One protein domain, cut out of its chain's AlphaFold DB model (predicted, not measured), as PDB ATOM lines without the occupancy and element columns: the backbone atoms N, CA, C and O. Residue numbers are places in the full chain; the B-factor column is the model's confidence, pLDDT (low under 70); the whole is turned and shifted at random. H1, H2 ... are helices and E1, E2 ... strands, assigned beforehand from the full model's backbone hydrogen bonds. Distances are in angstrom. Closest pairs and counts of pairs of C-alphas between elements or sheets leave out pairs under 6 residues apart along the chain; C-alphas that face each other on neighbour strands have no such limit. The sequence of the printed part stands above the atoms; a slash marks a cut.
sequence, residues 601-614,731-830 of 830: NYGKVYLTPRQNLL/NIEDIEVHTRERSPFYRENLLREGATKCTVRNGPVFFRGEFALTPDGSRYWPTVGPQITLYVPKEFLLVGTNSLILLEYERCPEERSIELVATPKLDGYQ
ATOM      1  N   ASN A 601     -22.357 -27.019  34.951       92.75
ATOM      2  CA  ASN A 601     -21.691 -27.797  33.913       92.75
ATOM      3  C   ASN A 601     -20.358 -28.299  34.487       92.75
ATOM      4  O   ASN A 601     -19.476 -27.490  34.776       92.75
ATOM      5  N   TYR A 602     -20.232 -29.614  34.679       89.25
ATOM      6  CA  TYR A 602     -19.005 -30.252  35.178       89.25
ATOM      7  C   TYR A 602     -18.104 -30.772  34.040       89.25
ATOM      8  O   TYR A 602     -17.015 -31.284  34.301       89.25
ATOM      9  N   GLY A 603     -18.524 -30.621  32.780       90.06
ATOM     10  CA  GLY A 603     -17.768 -31.025  31.597       90.06
ATOM     11  C   GLY A 603     -17.751 -32.536  31.357       90.06
ATOM     12  O   GLY A 603     -18.667 -33.262  31.752       90.06
ATOM     13  N   LYS A 604     -16.708 -33.008  30.659       90.56
ATOM     14  CA  LYS A 604     -16.537 -34.424  30.307       90.56
ATOM     15  C   LYS A 604     -15.912 -35.238  31.440       90.56
ATOM     16  O   LYS A 604     -14.857 -34.883  31.961       90.56
ATOM     17  N   VAL A 605     -16.509 -36.392  31.729       88.00
ATOM     18  CA  VAL A 605     -15.986 -37.407  32.652       88.00
ATOM     19  C   VAL A 605     -15.558 -38.624  31.847       88.00
ATOM     20  O   VAL A 605     -16.380 -39.263  31.189       88.00
ATOM     21  N   TYR A 606     -14.270 -38.959  31.903       87.44
ATOM     22  CA  TYR A 606     -13.718 -40.122  31.209       87.44
ATOM     23  C   TYR A 606     -13.951 -41.413  31.995       87.44
ATOM     24  O   TYR A 606     -13.768 -41.474  33.212       87.44
ATOM     25  N   LEU A 607     -14.340 -42.464  31.278       84.50
ATOM     26  CA  LEU A 607     -14.834 -43.713  31.836       84.50
ATOM     27  C   LEU A 607     -13.874 -44.874  31.573       84.50
ATOM     28  O   LEU A 607     -13.572 -45.239  30.436       84.50
ATOM     29  N   THR A 608     -13.426 -45.507  32.655       81.94
ATOM     30  CA  THR A 608     -12.589 -46.708  32.609       81.94
ATOM     31  C   THR A 608     -13.461 -47.950  32.816       81.94
ATOM     32  O   THR A 608     -14.071 -48.060  33.879       81.94
ATOM     33  N   PRO A 609     -13.523 -48.907  31.875       80.31
ATOM     34  CA  PRO A 609     -14.190 -50.193  32.097       80.31
ATOM     35  C   PRO A 609     -13.499 -50.988  33.214       80.31
ATOM     36  O   PRO A 609     -12.269 -51.027  33.290       80.31
ATOM     37  N   ARG A 610     -14.295 -51.601  34.100       83.25
ATOM     38  CA  ARG A 610     -13.832 -52.259  35.336       83.25
ATOM     39  C   ARG A 610     -14.175 -53.745  35.390       83.25
ATOM     40  O   ARG A 610     -13.283 -54.558  35.632       83.25
ATOM     41  N   GLN A 611     -15.448 -54.086  35.171       83.00
ATOM     42  CA  GLN A 611     -16.019 -55.415  35.424       83.00
ATOM     43  C   GLN A 611     -17.002 -55.833  34.313       83.00
ATOM     44  O   GLN A 611     -17.509 -54.997  33.568       83.00
ATOM     45  N   ASN A 612     -17.252 -57.140  34.182       81.31
ATOM     46  CA  ASN A 612     -18.183 -57.736  33.213       81.31
ATOM     47  C   ASN A 612     -19.292 -58.487  33.958       81.31
ATOM     48  O   ASN A 612     -18.969 -59.384  34.740       81.31
ATOM     49  N   LEU A 613     -20.563 -58.190  33.688       82.38
ATOM     50  CA  LEU A 613     -21.694 -58.798  34.395       82.38
ATOM     51  C   LEU A 613     -21.756 -60.325  34.229       82.38
ATOM     52  O   LEU A 613     -22.033 -61.022  35.198       82.38
ATOM     53  N   LEU A 614     -21.422 -60.866  33.050       81.69
ATOM     54  CA  LEU A 614     -21.448 -62.312  32.778       81.69
ATOM     55  C   LEU A 614     -20.247 -63.071  33.378       81.69
ATOM     56  O   LEU A 614     -20.207 -64.307  33.336       81.69
ATOM     57  N   ASN A 731     -28.597 -52.837  45.155       80.75
ATOM     58  CA  ASN A 731     -27.584 -52.282  46.060       80.75
ATOM     59  C   ASN A 731     -26.466 -51.545  45.307       80.75
ATOM     60  O   ASN A 731     -25.532 -52.157  44.779       80.75
ATOM     61  N   ILE A 732     -26.538 -50.214  45.318       80.00
ATOM     62  CA  ILE A 732     -25.533 -49.331  44.716       80.00
ATOM     63  C   ILE A 732     -24.173 -49.466  45.426       80.00
ATOM     64  O   ILE A 732     -23.149 -49.419  44.748       80.00
ATOM     65  N   GLU A 733     -24.126 -49.701  46.744       82.81
ATOM     66  CA  GLU A 733     -22.859 -49.821  47.487       82.81
ATOM     67  C   GLU A 733     -22.053 -51.059  47.069       82.81
ATOM     68  O   GLU A 733     -20.849 -50.947  46.833       82.81
ATOM     69  N   ASP A 734     -22.701 -52.218  46.886       84.00
ATOM     70  CA  ASP A 734     -22.034 -53.445  46.414       84.00
ATOM     71  C   ASP A 734     -21.432 -53.246  45.013       84.00
ATOM     72  O   ASP A 734     -20.304 -53.663  44.736       84.00
ATOM     73  N   ILE A 735     -22.161 -52.561  44.126       85.81
ATOM     74  CA  ILE A 735     -21.700 -52.220  42.773       85.81
ATOM     75  C   ILE A 735     -20.545 -51.202  42.839       85.81
ATOM     76  O   ILE A 735     -19.569 -51.303  42.085       85.81
ATOM     77  N   GLU A 736     -20.604 -50.236  43.757       83.62
ATOM     78  CA  GLU A 736     -19.557 -49.234  43.965       83.62
ATOM     79  C   GLU A 736     -18.278 -49.875  44.512       83.62
ATOM     80  O   GLU A 736     -17.208 -49.641  43.957       83.62
ATOM     81  N   VAL A 737     -18.366 -50.788  45.482       85.31
ATOM     82  CA  VAL A 737     -17.221 -51.574  45.964       85.31
ATOM     83  C   VAL A 737     -16.649 -52.460  44.849       85.31
ATOM     84  O   VAL A 737     -15.456 -52.362  44.545       85.31
ATOM     85  N   HIS A 738     -17.481 -53.257  44.173       84.75
ATOM     86  CA  HIS A 738     -17.058 -54.206  43.130       84.75
ATOM     87  C   HIS A 738     -16.374 -53.536  41.920       84.75
ATOM     88  O   HIS A 738     -15.498 -54.118  41.274       84.75
ATOM     89  N   THR A 739     -16.733 -52.284  41.614       84.06
ATOM     90  CA  THR A 739     -16.138 -51.504  40.511       84.06
ATOM     91  C   THR A 739     -14.900 -50.686  40.897       84.06
ATOM     92  O   THR A 739     -14.260 -50.108  40.011       84.06
ATOM     93  N   ARG A 740     -14.501 -50.638  42.179       83.44
ATOM     94  CA  ARG A 740     -13.199 -50.057  42.576       83.44
ATOM     95  C   ARG A 740     -12.039 -50.883  42.021       83.44
ATOM     96  O   ARG A 740     -11.045 -50.308  41.569       83.44
ATOM     97  N   GLU A 741     -12.186 -52.205  41.992       72.12
ATOM     98  CA  GLU A 741     -11.199 -53.122  41.422       72.12
ATOM     99  C   GLU A 741     -11.024 -52.947  39.899       72.12
ATOM    100  O   GLU A 741     -11.797 -52.277  39.205       72.12
ATOM    101  N   ARG A 742      -9.952 -53.536  39.355       64.94
ATOM    102  CA  ARG A 742      -9.676 -53.590  37.913       64.94
ATOM    103  C   ARG A 742      -9.473 -55.040  37.498       64.94
ATOM    104  O   ARG A 742      -8.423 -55.612  37.782       64.94
ATOM    105  N   SER A 743     -10.443 -55.615  36.788       64.19
ATOM    106  CA  SER A 743     -10.320 -56.977  36.267       64.19
ATOM    107  C   SER A 743      -9.134 -57.092  35.291       64.19
ATOM    108  O   SER A 743      -9.096 -56.353  34.299       64.19
ATOM    109  N   PRO A 744      -8.176 -58.021  35.504       54.03
ATOM    110  CA  PRO A 744      -7.025 -58.195  34.611       54.03
ATOM    111  C   PRO A 744      -7.417 -58.482  33.155       54.03
ATOM    112  O   PRO A 744      -6.743 -58.044  32.223       54.03
ATOM    113  N   PHE A 745      -8.548 -59.171  32.964       55.50
ATOM    114  CA  PHE A 745      -9.034 -59.685  31.680       55.50
ATOM    115  C   PHE A 745      -9.370 -58.586  30.654       55.50
ATOM    116  O   PHE A 745      -9.354 -58.823  29.446       55.50
ATOM    117  N   TYR A 746      -9.652 -57.362  31.112       55.50
ATOM    118  CA  TYR A 746     -10.020 -56.257  30.225       55.50
ATOM    119  C   TYR A 746      -8.837 -55.564  29.544       55.50
ATOM    120  O   TYR A 746      -9.047 -54.844  28.566       55.50
ATOM    121  N   ARG A 747      -7.597 -55.788  30.001       47.09
ATOM    122  CA  ARG A 747      -6.424 -55.094  29.448       47.09
ATOM    123  C   ARG A 747      -6.068 -55.541  28.026       47.09
ATOM    124  O   ARG A 747      -5.537 -54.735  27.271       47.09
ATOM    125  N   GLU A 748      -6.370 -56.783  27.648       43.00
ATOM    126  CA  GLU A 748      -5.954 -57.339  26.350       43.00
ATOM    127  C   GLU A 748      -6.995 -57.159  25.236       43.00
ATOM    128  O   GLU A 748      -6.631 -56.899  24.092       43.00
ATOM    129  N   ASN A 749      -8.292 -57.235  25.554       46.19
ATOM    130  CA  ASN A 749      -9.352 -57.157  24.540       46.19
ATOM    131  C   ASN A 749      -9.684 -55.710  24.124       46.19
ATOM    132  O   ASN A 749      -9.829 -55.429  22.937       46.19
ATOM    133  N   LEU A 750      -9.707 -54.754  25.063       48.91
ATOM    134  CA  LEU A 750     -10.039 -53.340  24.788       48.91
ATOM    135  C   LEU A 750      -8.937 -52.527  24.088       48.91
ATOM    136  O   LEU A 750      -9.144 -51.338  23.819       48.91
ATOM    137  N   LEU A 751      -7.778 -53.147  23.842       43.44
ATOM    138  CA  LEU A 751      -6.654 -52.587  23.085       43.44
ATOM    139  C   LEU A 751      -6.512 -53.198  21.680       43.44
ATOM    140  O   LEU A 751      -5.729 -52.684  20.884       43.44
ATOM    141  N   ARG A 752      -7.242 -54.280  21.362       46.03
ATOM    142  CA  ARG A 752      -7.183 -54.948  20.047       46.03
ATOM    143  C   ARG A 752      -8.150 -54.368  19.016       46.03
ATOM    144  O   ARG A 752      -7.861 -54.443  17.827       46.03
ATOM    145  N   GLU A 753      -9.255 -53.766  19.450       45.47
ATOM    146  CA  GLU A 753     -10.168 -53.034  18.568       45.47
ATOM    147  C   GLU A 753     -10.023 -51.520  18.767       45.47
ATOM    148  O   GLU A 753     -10.010 -51.021  19.894       45.47
ATOM    149  N   GLY A 754      -9.910 -50.782  17.657       44.88
ATOM    150  CA  GLY A 754      -9.798 -49.323  17.670       44.88
ATOM    151  C   GLY A 754     -10.995 -48.665  18.364       44.88
ATOM    152  O   GLY A 754     -12.137 -49.096  18.199       44.88
ATOM    153  N   ALA A 755     -10.733 -47.604  19.133       42.72
ATOM    154  CA  ALA A 755     -11.633 -47.085  20.172       42.72
ATOM    155  C   ALA A 755     -13.011 -46.550  19.708       42.72
ATOM    156  O   ALA A 755     -13.800 -46.122  20.545       42.72
ATOM    157  N   THR A 756     -13.322 -46.584  18.410       41.88
ATOM    158  CA  THR A 756     -14.542 -46.035  17.793       41.88
ATOM    159  C   THR A 756     -15.630 -47.069  17.468       41.88
ATOM    160  O   THR A 756     -16.729 -46.675  17.080       41.88
ATOM    161  N   LYS A 757     -15.372 -48.383  17.607       48.19
ATOM    162  CA  LYS A 757     -16.325 -49.457  17.226       48.19
ATOM    163  C   LYS A 757     -16.539 -50.558  18.281       48.19
ATOM    164  O   LYS A 757     -16.865 -51.692  17.942       48.19
ATOM    165  N   CYS A 758     -16.380 -50.237  19.563       53.53
ATOM    166  CA  CYS A 758     -16.568 -51.215  20.636       53.53
ATOM    167  C   CYS A 758     -18.065 -51.456  20.933       53.53
ATOM    168  O   CYS A 758     -18.656 -50.796  21.785       53.53
ATOM    169  N   THR A 759     -18.679 -52.419  20.245       53.31
ATOM    170  CA  THR A 759     -19.911 -53.085  20.716       53.31
ATOM    171  C   THR A 759     -19.611 -53.827  22.021       53.31
ATOM    172  O   THR A 759     -18.489 -54.305  22.213       53.31
ATOM    173  N   VAL A 760     -20.600 -53.996  22.899       60.91
ATOM    174  CA  VAL A 760     -20.463 -54.779  24.142       60.91
ATOM    175  C   VAL A 760     -20.526 -56.295  23.852       60.91
ATOM    176  O   VAL A 760     -21.351 -57.033  24.376       60.91
ATOM    177  N   ARG A 761     -19.644 -56.791  22.966       63.44
ATOM    178  CA  ARG A 761     -19.739 -58.158  22.405       63.44
ATOM    179  C   ARG A 761     -19.701 -59.271  23.449       63.44
ATOM    180  O   ARG A 761     -20.315 -60.306  23.222       63.44
ATOM    181  N   ASN A 762     -19.003 -59.054  24.565       68.00
ATOM    182  CA  ASN A 762     -18.697 -60.088  25.556       68.00
ATOM    183  C   ASN A 762     -19.575 -60.007  26.822       68.00
ATOM    184  O   ASN A 762     -19.171 -60.480  27.884       68.00
ATOM    185  N   GLY A 763     -20.752 -59.385  26.735       72.56
ATOM    186  CA  GLY A 763     -21.672 -59.203  27.860       72.56
ATOM    187  C   GLY A 763     -21.506 -57.865  28.594       72.56
ATOM    188  O   GLY A 763     -20.438 -57.256  28.486       72.56
ATOM    189  N   PRO A 764     -22.530 -57.418  29.354       81.25
ATOM    190  CA  PRO A 764     -22.608 -56.063  29.911       81.25
ATOM    191  C   PRO A 764     -21.369 -55.623  30.702       81.25
ATOM    192  O   PRO A 764     -20.802 -56.394  31.486       81.25
ATOM    193  N   VAL A 765     -20.959 -54.368  30.513       80.69
ATOM    194  CA  VAL A 765     -19.726 -53.790  31.066       80.69
ATOM    195  C   VAL A 765     -20.061 -52.718  32.093       80.69
ATOM    196  O   VAL A 765     -20.754 -51.751  31.781       80.69
ATOM    197  N   PHE A 766     -19.480 -52.830  33.287       81.94
ATOM    198  CA  PHE A 766     -19.432 -51.719  34.233       81.94
ATOM    199  C   PHE A 766     -18.254 -50.805  33.898       81.94
ATOM    200  O   PHE A 766     -17.086 -51.198  34.011       81.94
ATOM    201  N   PHE A 767     -18.566 -49.574  33.521       77.50
ATOM    202  CA  PHE A 767     -17.634 -48.465  33.383       77.50
ATOM    203  C   PHE A 767     -17.650 -47.600  34.644       77.50
ATOM    204  O   PHE A 767     -18.707 -47.378  35.227       77.50
ATOM    205  N   ARG A 768     -16.485 -47.082  35.049       76.81
ATOM    206  CA  ARG A 768     -16.345 -46.181  36.201       76.81
ATOM    207  C   ARG A 768     -15.517 -44.945  35.860       76.81
ATOM    208  O   ARG A 768     -14.424 -45.078  35.300       76.81
ATOM    209  N   GLY A 769     -16.012 -43.774  36.249       71.38
ATOM    210  CA  GLY A 769     -15.303 -42.489  36.202       71.38
ATOM    211  C   GLY A 769     -15.250 -41.838  37.585       71.38
ATOM    212  O   GLY A 769     -16.077 -42.144  38.437       71.38
ATOM    213  N   GLU A 770     -14.292 -40.944  37.817       71.88
ATOM    214  CA  GLU A 770     -14.113 -40.230  39.092       71.88
ATOM    215  C   GLU A 770     -14.321 -38.727  38.856       71.88
ATOM    216  O   GLU A 770     -13.624 -38.125  38.041       71.88
ATOM    217  N   PHE A 771     -15.331 -38.147  39.514       68.44
ATOM    218  CA  PHE A 771     -15.766 -36.745  39.396       68.44
ATOM    219  C   PHE A 771     -16.813 -36.436  40.494       68.44
ATOM    220  O   PHE A 771     -16.863 -37.171  41.471       68.44
ATOM    221  N   ALA A 772     -17.656 -35.404  40.362       51.78
ATOM    222  CA  ALA A 772     -18.774 -35.115  41.270       51.78
ATOM    223  C   ALA A 772     -20.158 -35.622  40.774       51.78
ATOM    224  O   ALA A 772     -20.952 -34.837  40.264       51.78
ATOM    225  N   LEU A 773     -20.445 -36.922  40.947       45.19
ATOM    226  CA  LEU A 773     -21.793 -37.531  41.025       45.19
ATOM    227  C   LEU A 773     -21.767 -38.873  41.766       45.19
ATOM    228  O   LEU A 773     -20.822 -39.646  41.586       45.19
ATOM    229  N   THR A 774     -22.844 -39.182  42.489       48.00
ATOM    230  CA  THR A 774     -23.247 -40.552  42.846       48.00
ATOM    231  C   THR A 774     -24.408 -40.985  41.934       48.00
ATOM    232  O   THR A 774     -25.392 -40.248  41.860       48.00
ATOM    233  N   PRO A 775     -24.320 -42.108  41.196       51.97
ATOM    234  CA  PRO A 775     -25.409 -42.576  40.339       51.97
ATOM    235  C   PRO A 775     -26.589 -43.106  41.165       51.97
ATOM    236  O   PRO A 775     -26.420 -43.603  42.273       51.97
ATOM    237  N   ASP A 776     -27.771 -43.040  40.567       59.03
ATOM    238  CA  ASP A 776     -29.089 -43.363  41.128       59.03
ATOM    239  C   ASP A 776     -29.696 -44.672  40.572       59.03
ATOM    240  O   ASP A 776     -30.785 -45.082  40.968       59.03
ATOM    241  N   GLY A 777     -29.005 -45.314  39.623       62.84
ATOM    242  CA  GLY A 777     -29.473 -46.507  38.908       62.84
ATOM    243  C   GLY A 777     -30.447 -46.235  37.753       62.84
ATOM    244  O   GLY A 777     -31.003 -47.187  37.208       62.84
ATOM    245  N   SER A 778     -30.684 -44.975  37.378       81.12
ATOM    246  CA  SER A 778     -31.695 -44.599  36.382       81.12
ATOM    247  C   SER A 778     -31.378 -45.047  34.947       81.12
ATOM    248  O   SER A 778     -30.225 -45.089  34.510       81.12
ATOM    249  N   ARG A 779     -32.435 -45.349  34.178       87.69
ATOM    250  CA  ARG A 779     -32.353 -45.820  32.781       87.69
ATOM    251  C   ARG A 779     -32.004 -44.680  31.808       87.69
ATOM    252  O   ARG A 779     -32.503 -43.568  31.961       87.69
ATOM    253  N   TYR A 780     -31.214 -44.966  30.770       89.31
ATOM    254  CA  TYR A 780     -30.886 -44.046  29.666       89.31
ATOM    255  C   TYR A 780     -30.976 -44.779  28.318       89.31
ATOM    256  O   TYR A 780     -30.585 -45.939  28.232       89.31
ATOM    257  N   TRP A 781     -31.461 -44.117  27.258       86.56
ATOM    258  CA  TRP A 781     -31.513 -44.718  25.913       86.56
ATOM    259  C   TRP A 781     -31.397 -43.672  24.772       86.56
ATOM    260  O   TRP A 781     -32.294 -43.514  23.941       86.56
ATOM    261  N   PRO A 782     -30.270 -42.934  24.690       85.88
ATOM    262  CA  PRO A 782     -30.088 -41.810  23.762       85.88
ATOM    263  C   PRO A 782     -29.956 -42.214  22.282       85.88
ATOM    264  O   PRO A 782     -29.803 -41.351  21.425       85.88
ATOM    265  N   THR A 783     -29.980 -43.513  21.970       82.38
ATOM    266  CA  THR A 783     -30.026 -44.047  20.599       82.38
ATOM    267  C   THR A 783     -31.443 -44.139  20.029       82.38
ATOM    268  O   THR A 783     -31.573 -44.404  18.836       82.38
ATOM    269  N   VAL A 784     -32.481 -43.925  20.848       86.69
ATOM    270  CA  VAL A 784     -33.886 -43.842  20.400       86.69
ATOM    271  C   VAL A 784     -34.605 -42.589  20.902       86.69
ATOM    272  O   VAL A 784     -35.497 -42.094  20.221       86.69
ATOM    273  N   GLY A 785     -34.212 -42.054  22.065       88.81
ATOM    274  CA  GLY A 785     -34.816 -40.845  22.620       88.81
ATOM    275  C   GLY A 785     -36.275 -41.026  23.084       88.81
ATOM    276  O   GLY A 785     -36.764 -42.156  23.178       88.81
ATOM    277  N   PRO A 786     -36.968 -39.925  23.430       93.44
ATOM    278  CA  PRO A 786     -36.553 -38.537  23.196       93.44
ATOM    279  C   PRO A 786     -35.602 -37.987  24.283       93.44
ATOM    280  O   PRO A 786     -34.863 -37.030  24.047       93.44
ATOM    281  N   GLN A 787     -35.544 -38.624  25.458       92.56
ATOM    282  CA  GLN A 787     -34.650 -38.228  26.550       92.56
ATOM    283  C   GLN A 787     -33.179 -38.580  26.263       92.56
ATOM    284  O   GLN A 787     -32.826 -39.746  26.088       92.56
ATOM    285  N   ILE A 788     -32.299 -37.572  26.307       92.00
ATOM    286  CA  ILE A 788     -30.840 -37.731  26.148       92.00
ATOM    287  C   ILE A 788     -30.086 -37.492  27.466       92.00
ATOM    288  O   ILE A 788     -29.047 -38.104  27.701       92.00
ATOM    289  N   THR A 789     -30.589 -36.609  28.334       92.81
ATOM    290  CA  THR A 789     -29.992 -36.300  29.648       92.81
ATOM    291  C   THR A 789     -30.803 -36.886  30.794       92.81
ATOM    292  O   THR A 789     -32.030 -36.789  30.782       92.81
ATOM    293  N   LEU A 790     -30.125 -37.379  31.830       93.19
ATOM    294  CA  LEU A 790     -30.736 -37.678  33.128       93.19
ATOM    295  C   LEU A 790     -30.593 -36.468  34.061       93.19
ATOM    296  O   LEU A 790     -29.548 -35.810  34.051       93.19
ATOM    297  N   TYR A 791     -31.619 -36.173  34.861       92.81
ATOM    298  CA  TYR A 791     -31.518 -35.150  35.897       92.81
ATOM    299  C   TYR A 791     -30.677 -35.642  37.079       92.81
ATOM    300  O   TYR A 791     -30.860 -36.741  37.592       92.81
ATOM    301  N   VAL A 792     -29.765 -34.779  37.525       91.50
ATOM    302  CA  VAL A 792     -28.947 -34.972  38.721       91.50
ATOM    303  C   VAL A 792     -29.396 -33.964  39.781       91.50
ATOM    304  O   VAL A 792     -29.162 -32.761  39.604       91.50
ATOM    305  N   PRO A 793     -30.007 -34.403  40.893       90.81
ATOM    306  CA  PRO A 793     -30.200 -33.543  42.049       90.81
ATOM    307  C   PRO A 793     -28.872 -33.310  42.780       90.81
ATOM    308  O   PRO A 793     -28.026 -34.202  42.878       90.81
ATOM    309  N   LYS A 794     -28.696 -32.108  43.345       88.75
ATOM    310  CA  LYS A 794     -27.498 -31.741  44.130       88.75
ATOM    311  C   LYS A 794     -27.334 -32.618  45.382       88.75
ATOM    312  O   LYS A 794     -26.234 -32.748  45.897       88.75
ATOM    313  N   GLU A 795     -28.421 -33.223  45.852       88.06
ATOM    314  CA  GLU A 795     -28.491 -34.131  46.998       88.06
ATOM    315  C   GLU A 795     -27.689 -35.422  46.788       88.06
ATOM    316  O   GLU A 795     -27.211 -36.003  47.757       88.06
ATOM    317  N   PHE A 796     -27.487 -35.854  45.537       85.44
ATOM    318  CA  PHE A 796     -26.655 -37.021  45.209       85.44
ATOM    319  C   PHE A 796     -25.167 -36.642  45.018       85.44
ATOM    320  O   PHE A 796     -24.360 -37.465  44.569       85.44
ATOM    321  N   LEU A 797     -24.790 -35.392  45.334       85.31
ATOM    322  CA  LEU A 797     -23.440 -34.848  45.175       85.31
ATOM    323  C   LEU A 797     -22.767 -34.608  46.532       85.31
ATOM    324  O   LEU A 797     -23.168 -33.751  47.318       85.31
ATOM    325  N   LEU A 798     -21.667 -35.314  46.770       83.06
ATOM    326  CA  LEU A 798     -20.763 -35.078  47.889       83.06
ATOM    327  C   LEU A 798     -19.761 -33.967  47.554       83.06
ATOM    328  O   LEU A 798     -19.306 -33.834  46.413       83.06
ATOM    329  N   VAL A 799     -19.346 -33.201  48.566       81.62
ATOM    330  CA  VAL A 799     -18.267 -32.212  48.428       81.62
ATOM    331  C   VAL A 799     -16.929 -32.939  48.265       81.62
ATOM    332  O   VAL A 799     -16.402 -33.505  49.221       81.62
ATOM    333  N   GLY A 800     -16.365 -32.899  47.056       83.56
ATOM    334  CA  GLY A 800     -15.096 -33.544  46.714       83.56
ATOM    335  C   GLY A 800     -15.265 -34.640  45.662       83.56
ATOM    336  O   GLY A 800     -16.000 -34.477  44.687       83.56
ATOM    337  N   THR A 801     -14.551 -35.753  45.826       79.88
ATOM    338  CA  THR A 801     -14.581 -36.876  44.879       79.88
ATOM    339  C   THR A 801     -15.781 -37.784  45.130       79.88
ATOM    340  O   THR A 801     -15.982 -38.273  46.235       79.88
ATOM    341  N   ASN A 802     -16.550 -38.031  44.075       83.06
ATOM    342  CA  ASN A 802     -17.622 -39.017  43.984       83.06
ATOM    343  C   ASN A 802     -17.234 -40.026  42.864       83.06
ATOM    344  O   ASN A 802     -16.057 -40.127  42.494       83.06
ATOM    345  N   SER A 803     -18.164 -40.794  42.283       81.88
ATOM    346  CA  SER A 803     -17.846 -41.745  41.200       81.88
ATOM    347  C   SER A 803     -19.036 -42.070  40.297       81.88
ATOM    348  O   SER A 803     -20.050 -42.559  40.783       81.88
ATOM    349  N   LEU A 804     -18.874 -41.934  38.971       85.75
ATOM    350  CA  LEU A 804     -19.831 -42.530  38.033       85.75
ATOM    351  C   LEU A 804     -19.688 -44.045  38.059       85.75
ATOM    352  O   LEU A 804     -18.567 -44.549  37.964       85.75
ATOM    353  N   ILE A 805     -20.814 -44.743  37.998       85.81
ATOM    354  CA  ILE A 805     -20.884 -46.105  37.482       85.81
ATOM    355  C   ILE A 805     -21.906 -46.110  36.350       85.81
ATOM    356  O   ILE A 805     -23.012 -45.606  36.517       85.81
ATOM    357  N   LEU A 806     -21.522 -46.661  35.203       86.19
ATOM    358  CA  LEU A 806     -22.382 -46.841  34.037       86.19
ATOM    359  C   LEU A 806     -22.373 -48.326  33.668       86.19
ATOM    360  O   LEU A 806     -21.304 -48.880  33.399       86.19
ATOM    361  N   LEU A 807     -23.542 -48.966  33.664       85.94
ATOM    362  CA  LEU A 807     -23.713 -50.308  33.115       85.94
ATOM    363  C   LEU A 807     -24.177 -50.176  31.664       85.94
ATOM    364  O   LEU A 807     -25.303 -49.766  31.415       85.94
ATOM    365  N   GLU A 808     -23.303 -50.531  30.727       83.06
ATOM    366  CA  GLU A 808     -23.559 -50.444  29.287       83.06
ATOM    367  C   GLU A 808     -23.602 -51.854  28.680       83.06
ATOM    368  O   GLU A 808     -22.783 -52.716  29.023       83.06
ATOM    369  N   TYR A 809     -24.566 -52.102  27.792       77.00
ATOM    370  CA  TYR A 809     -24.880 -53.434  27.265       77.00
ATOM    371  C   TYR A 809     -25.224 -53.487  25.767       77.00
ATOM    372  O   TYR A 809     -25.316 -54.589  25.228       77.00
ATOM    373  N   GLU A 810     -25.340 -52.350  25.074       74.00
ATOM    374  CA  GLU A 810     -25.489 -52.292  23.612       74.00
ATOM    375  C   GLU A 810     -24.211 -51.735  22.953       74.00
ATOM    376  O   GLU A 810     -23.578 -52.408  22.129       74.00
ATOM    377  N   ARG A 811     -23.771 -50.525  23.332       72.25
ATOM    378  CA  ARG A 811     -22.698 -49.788  22.637       72.25
ATOM    379  C   ARG A 811     -21.877 -48.927  23.599       72.25
ATOM    380  O   ARG A 811     -22.404 -48.007  24.205       72.25
ATOM    381  N   CYS A 812     -20.562 -49.150  23.672       69.44
ATOM    382  CA  CYS A 812     -19.678 -48.342  24.521       69.44
ATOM    383  C   CYS A 812     -19.772 -46.832  24.193       69.44
ATOM    384  O   CYS A 812     -19.783 -46.494  23.003       69.44
ATOM    385  N   PRO A 813     -19.743 -45.929  25.199       66.44
ATOM    386  CA  PRO A 813     -19.834 -44.486  24.973       66.44
ATOM    387  C   PRO A 813     -18.740 -43.954  24.047       66.44
ATOM    388  O   PRO A 813     -17.582 -44.387  24.110       66.44
ATOM    389  N   GLU A 814     -19.090 -42.976  23.211       65.69
ATOM    390  CA  GLU A 814     -18.131 -42.325  22.320       65.69
ATOM    391  C   GLU A 814     -17.059 -41.573  23.130       65.69
ATOM    392  O   GLU A 814     -17.306 -41.059  24.224       65.69
ATOM    393  N   GLU A 815     -15.811 -41.632  22.652       73.50
ATOM    394  CA  GLU A 815     -14.595 -41.232  23.391       73.50
ATOM    395  C   GLU A 815     -14.397 -41.918  24.766       73.50
ATOM    396  O   GLU A 815     -13.455 -41.588  25.486       73.50
ATOM    397  N   ARG A 816     -15.247 -42.894  25.134       79.62
ATOM    398  CA  ARG A 816     -15.395 -43.431  26.498       79.62
ATOM    399  C   ARG A 816     -15.606 -42.310  27.526       79.62
ATOM    400  O   ARG A 816     -14.934 -42.280  28.557       79.62
ATOM    401  N   SER A 817     -16.525 -41.383  27.253       84.94
ATOM    402  CA  SER A 817     -16.880 -40.299  28.180       84.94
ATOM    403  C   SER A 817     -18.390 -40.070  28.283       84.94
ATOM    404  O   SER A 817     -19.145 -40.485  27.407       84.94
ATOM    405  N   ILE A 818     -18.814 -39.393  29.352       87.44
ATOM    406  CA  ILE A 818     -20.108 -38.695  29.434       87.44
ATOM    407  C   ILE A 818     -19.862 -37.193  29.613       87.44
ATOM    408  O   ILE A 818     -18.773 -36.799  30.029       87.44
ATOM    409  N   GLU A 819     -20.865 -36.358  29.349       90.00
ATOM    410  CA  GLU A 819     -20.812 -34.908  29.571       90.00
ATOM    411  C   GLU A 819     -21.914 -34.477  30.548       90.00
ATOM    412  O   GLU A 819     -23.079 -34.829  30.363       90.00
ATOM    413  N   LEU A 820     -21.557 -33.698  31.572       90.94
ATOM    414  CA  LEU A 820     -22.513 -33.132  32.523       90.94
ATOM    415  C   LEU A 820     -22.789 -31.671  32.209       90.94
ATOM    416  O   LEU A 820     -22.015 -30.778  32.555       90.94
ATOM    417  N   VAL A 821     -23.925 -31.458  31.554       93.25
ATOM    418  CA  VAL A 821     -24.411 -30.162  31.083       93.25
ATOM    419  C   VAL A 821     -25.376 -29.514  32.080       93.25
ATOM    420  O   VAL A 821     -26.128 -30.194  32.769       93.25
ATOM    421  N   ALA A 822     -25.411 -28.180  32.099       93.31
ATOM    422  CA  ALA A 822     -26.329 -27.408  32.945       93.31
ATOM    423  C   ALA A 822     -27.775 -27.328  32.400       93.31
ATOM    424  O   ALA A 822     -28.652 -26.792  33.074       93.31
ATOM    425  N   THR A 823     -28.027 -27.815  31.182       92.62
ATOM    426  CA  THR A 823     -29.322 -27.717  30.485       92.62
ATOM    427  C   THR A 823     -29.766 -29.106  30.023       92.62
ATOM    428  O   THR A 823     -28.976 -29.775  29.347       92.62
ATOM    429  N   PRO A 824     -30.994 -29.555  30.347       93.62
ATOM    430  CA  PRO A 824     -31.492 -30.852  29.904       93.62
ATOM    431  C   PRO A 824     -31.721 -30.888  28.385       93.62
ATOM    432  O   PRO A 824     -31.931 -29.862  27.739       93.62
ATOM    433  N   LYS A 825     -31.696 -32.095  27.818       93.81
ATOM    434  CA  LYS A 825     -32.017 -32.403  26.420       93.81
ATOM    435  C   LYS A 825     -33.085 -33.502  26.419       93.81
ATOM    436  O   LYS A 825     -32.753 -34.682  26.552       93.81
ATOM    437  N   LEU A 826     -34.352 -33.090  26.328       90.88
ATOM    438  CA  LEU A 826     -35.524 -33.980  26.364       90.88
ATOM    439  C   LEU A 826     -36.201 -34.159  24.997       90.88
ATOM    440  O   LEU A 826     -36.981 -35.083  24.841       90.88
ATOM    441  N   ASP A 827     -35.889 -33.320  24.006       87.25
ATOM    442  CA  ASP A 827     -36.447 -33.367  22.642       87.25
ATOM    443  C   ASP A 827     -35.456 -34.003  21.637       87.25
ATOM    444  O   ASP A 827     -35.346 -33.583  20.484       87.25
ATOM    445  N   GLY A 828     -34.650 -34.970  22.086       70.12
ATOM    446  CA  GLY A 828     -33.589 -35.588  21.291       70.12
ATOM    447  C   GLY A 828     -34.077 -36.751  20.437       70.12
ATOM    448  O   GLY A 828     -33.921 -37.906  20.822       70.12
ATOM    449  N   TYR A 829     -34.609 -36.437  19.259       50.41
ATOM    450  CA  TYR A 829     -34.968 -37.404  18.219       50.41
ATOM    451  C   TYR A 829     -34.239 -37.040  16.909       50.41
ATOM    452  O   TYR A 829     -34.180 -35.859  16.554       50.41
ATOM    453  N   GLN A 830     -33.666 -38.029  16.206       40.94
ATOM    454  CA  GLN A 830     -33.006 -37.886  14.892       40.94
ATOM    455  C   GLN A 830     -33.463 -38.982  13.927       40.94
ATOM    456  O   GLN A 830     -33.459 -40.156  14.350       40.94
TER     457      GLN A 830
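AT A GLANCE: This is residues 601 to 614 and 731 to 830 of the 830 residues of the protein "Beta-galactosidase" of Lutzomyia longipalpis (UniProt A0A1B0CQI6). What is the picture? With little regular structure, sheets E2-E3-E4 and E1-E5 form a small sandwich, partly face to face, with H1 across the larger sheet and long loops. What is in it? Of 114 printed residues, 40 are in E1, E2, H1, H2, E3, E4, E5, in that order: mixed, both sheets antiparallel. How large? It is compact, radius of gyration of the C-alphas 14.4 A, spanning 38 by 36 by 24 A.

HOW THE PARTS SIT: How do strands pair? E1, residues 603 to 606, and E5, 817 to 820, are antiparallel (N 605 to O 818, 2.9 A). E2, 608 to 612, and E3, 765 to 771, are antiparallel (N 610 to O 766, 2.8 A); E3 and E4, 802 to 808, form a hairpin (N 767 to O 806, 2.8 A). And the helices? H1, 732 to 740, with every O i to N i+4 pair within hydrogen-bond range, is on the larger sheet, height 6.6 A; H2, 746 to 749, only grazes it.

IN THESE COORDINATES: Where does E1 begin? C-alpha 603 is at (-17.768, -31.025, 31.597). Where does E5 end? C-alpha 820 is at (-22.513, -33.132, 32.523).

THE WHOLE: Any cut? Residues 615 to 730 are missing; C-alphas 614 and 731 are 17.7 A apart. Where is confidence low? 33 residues are under 70, among them 742 to 762.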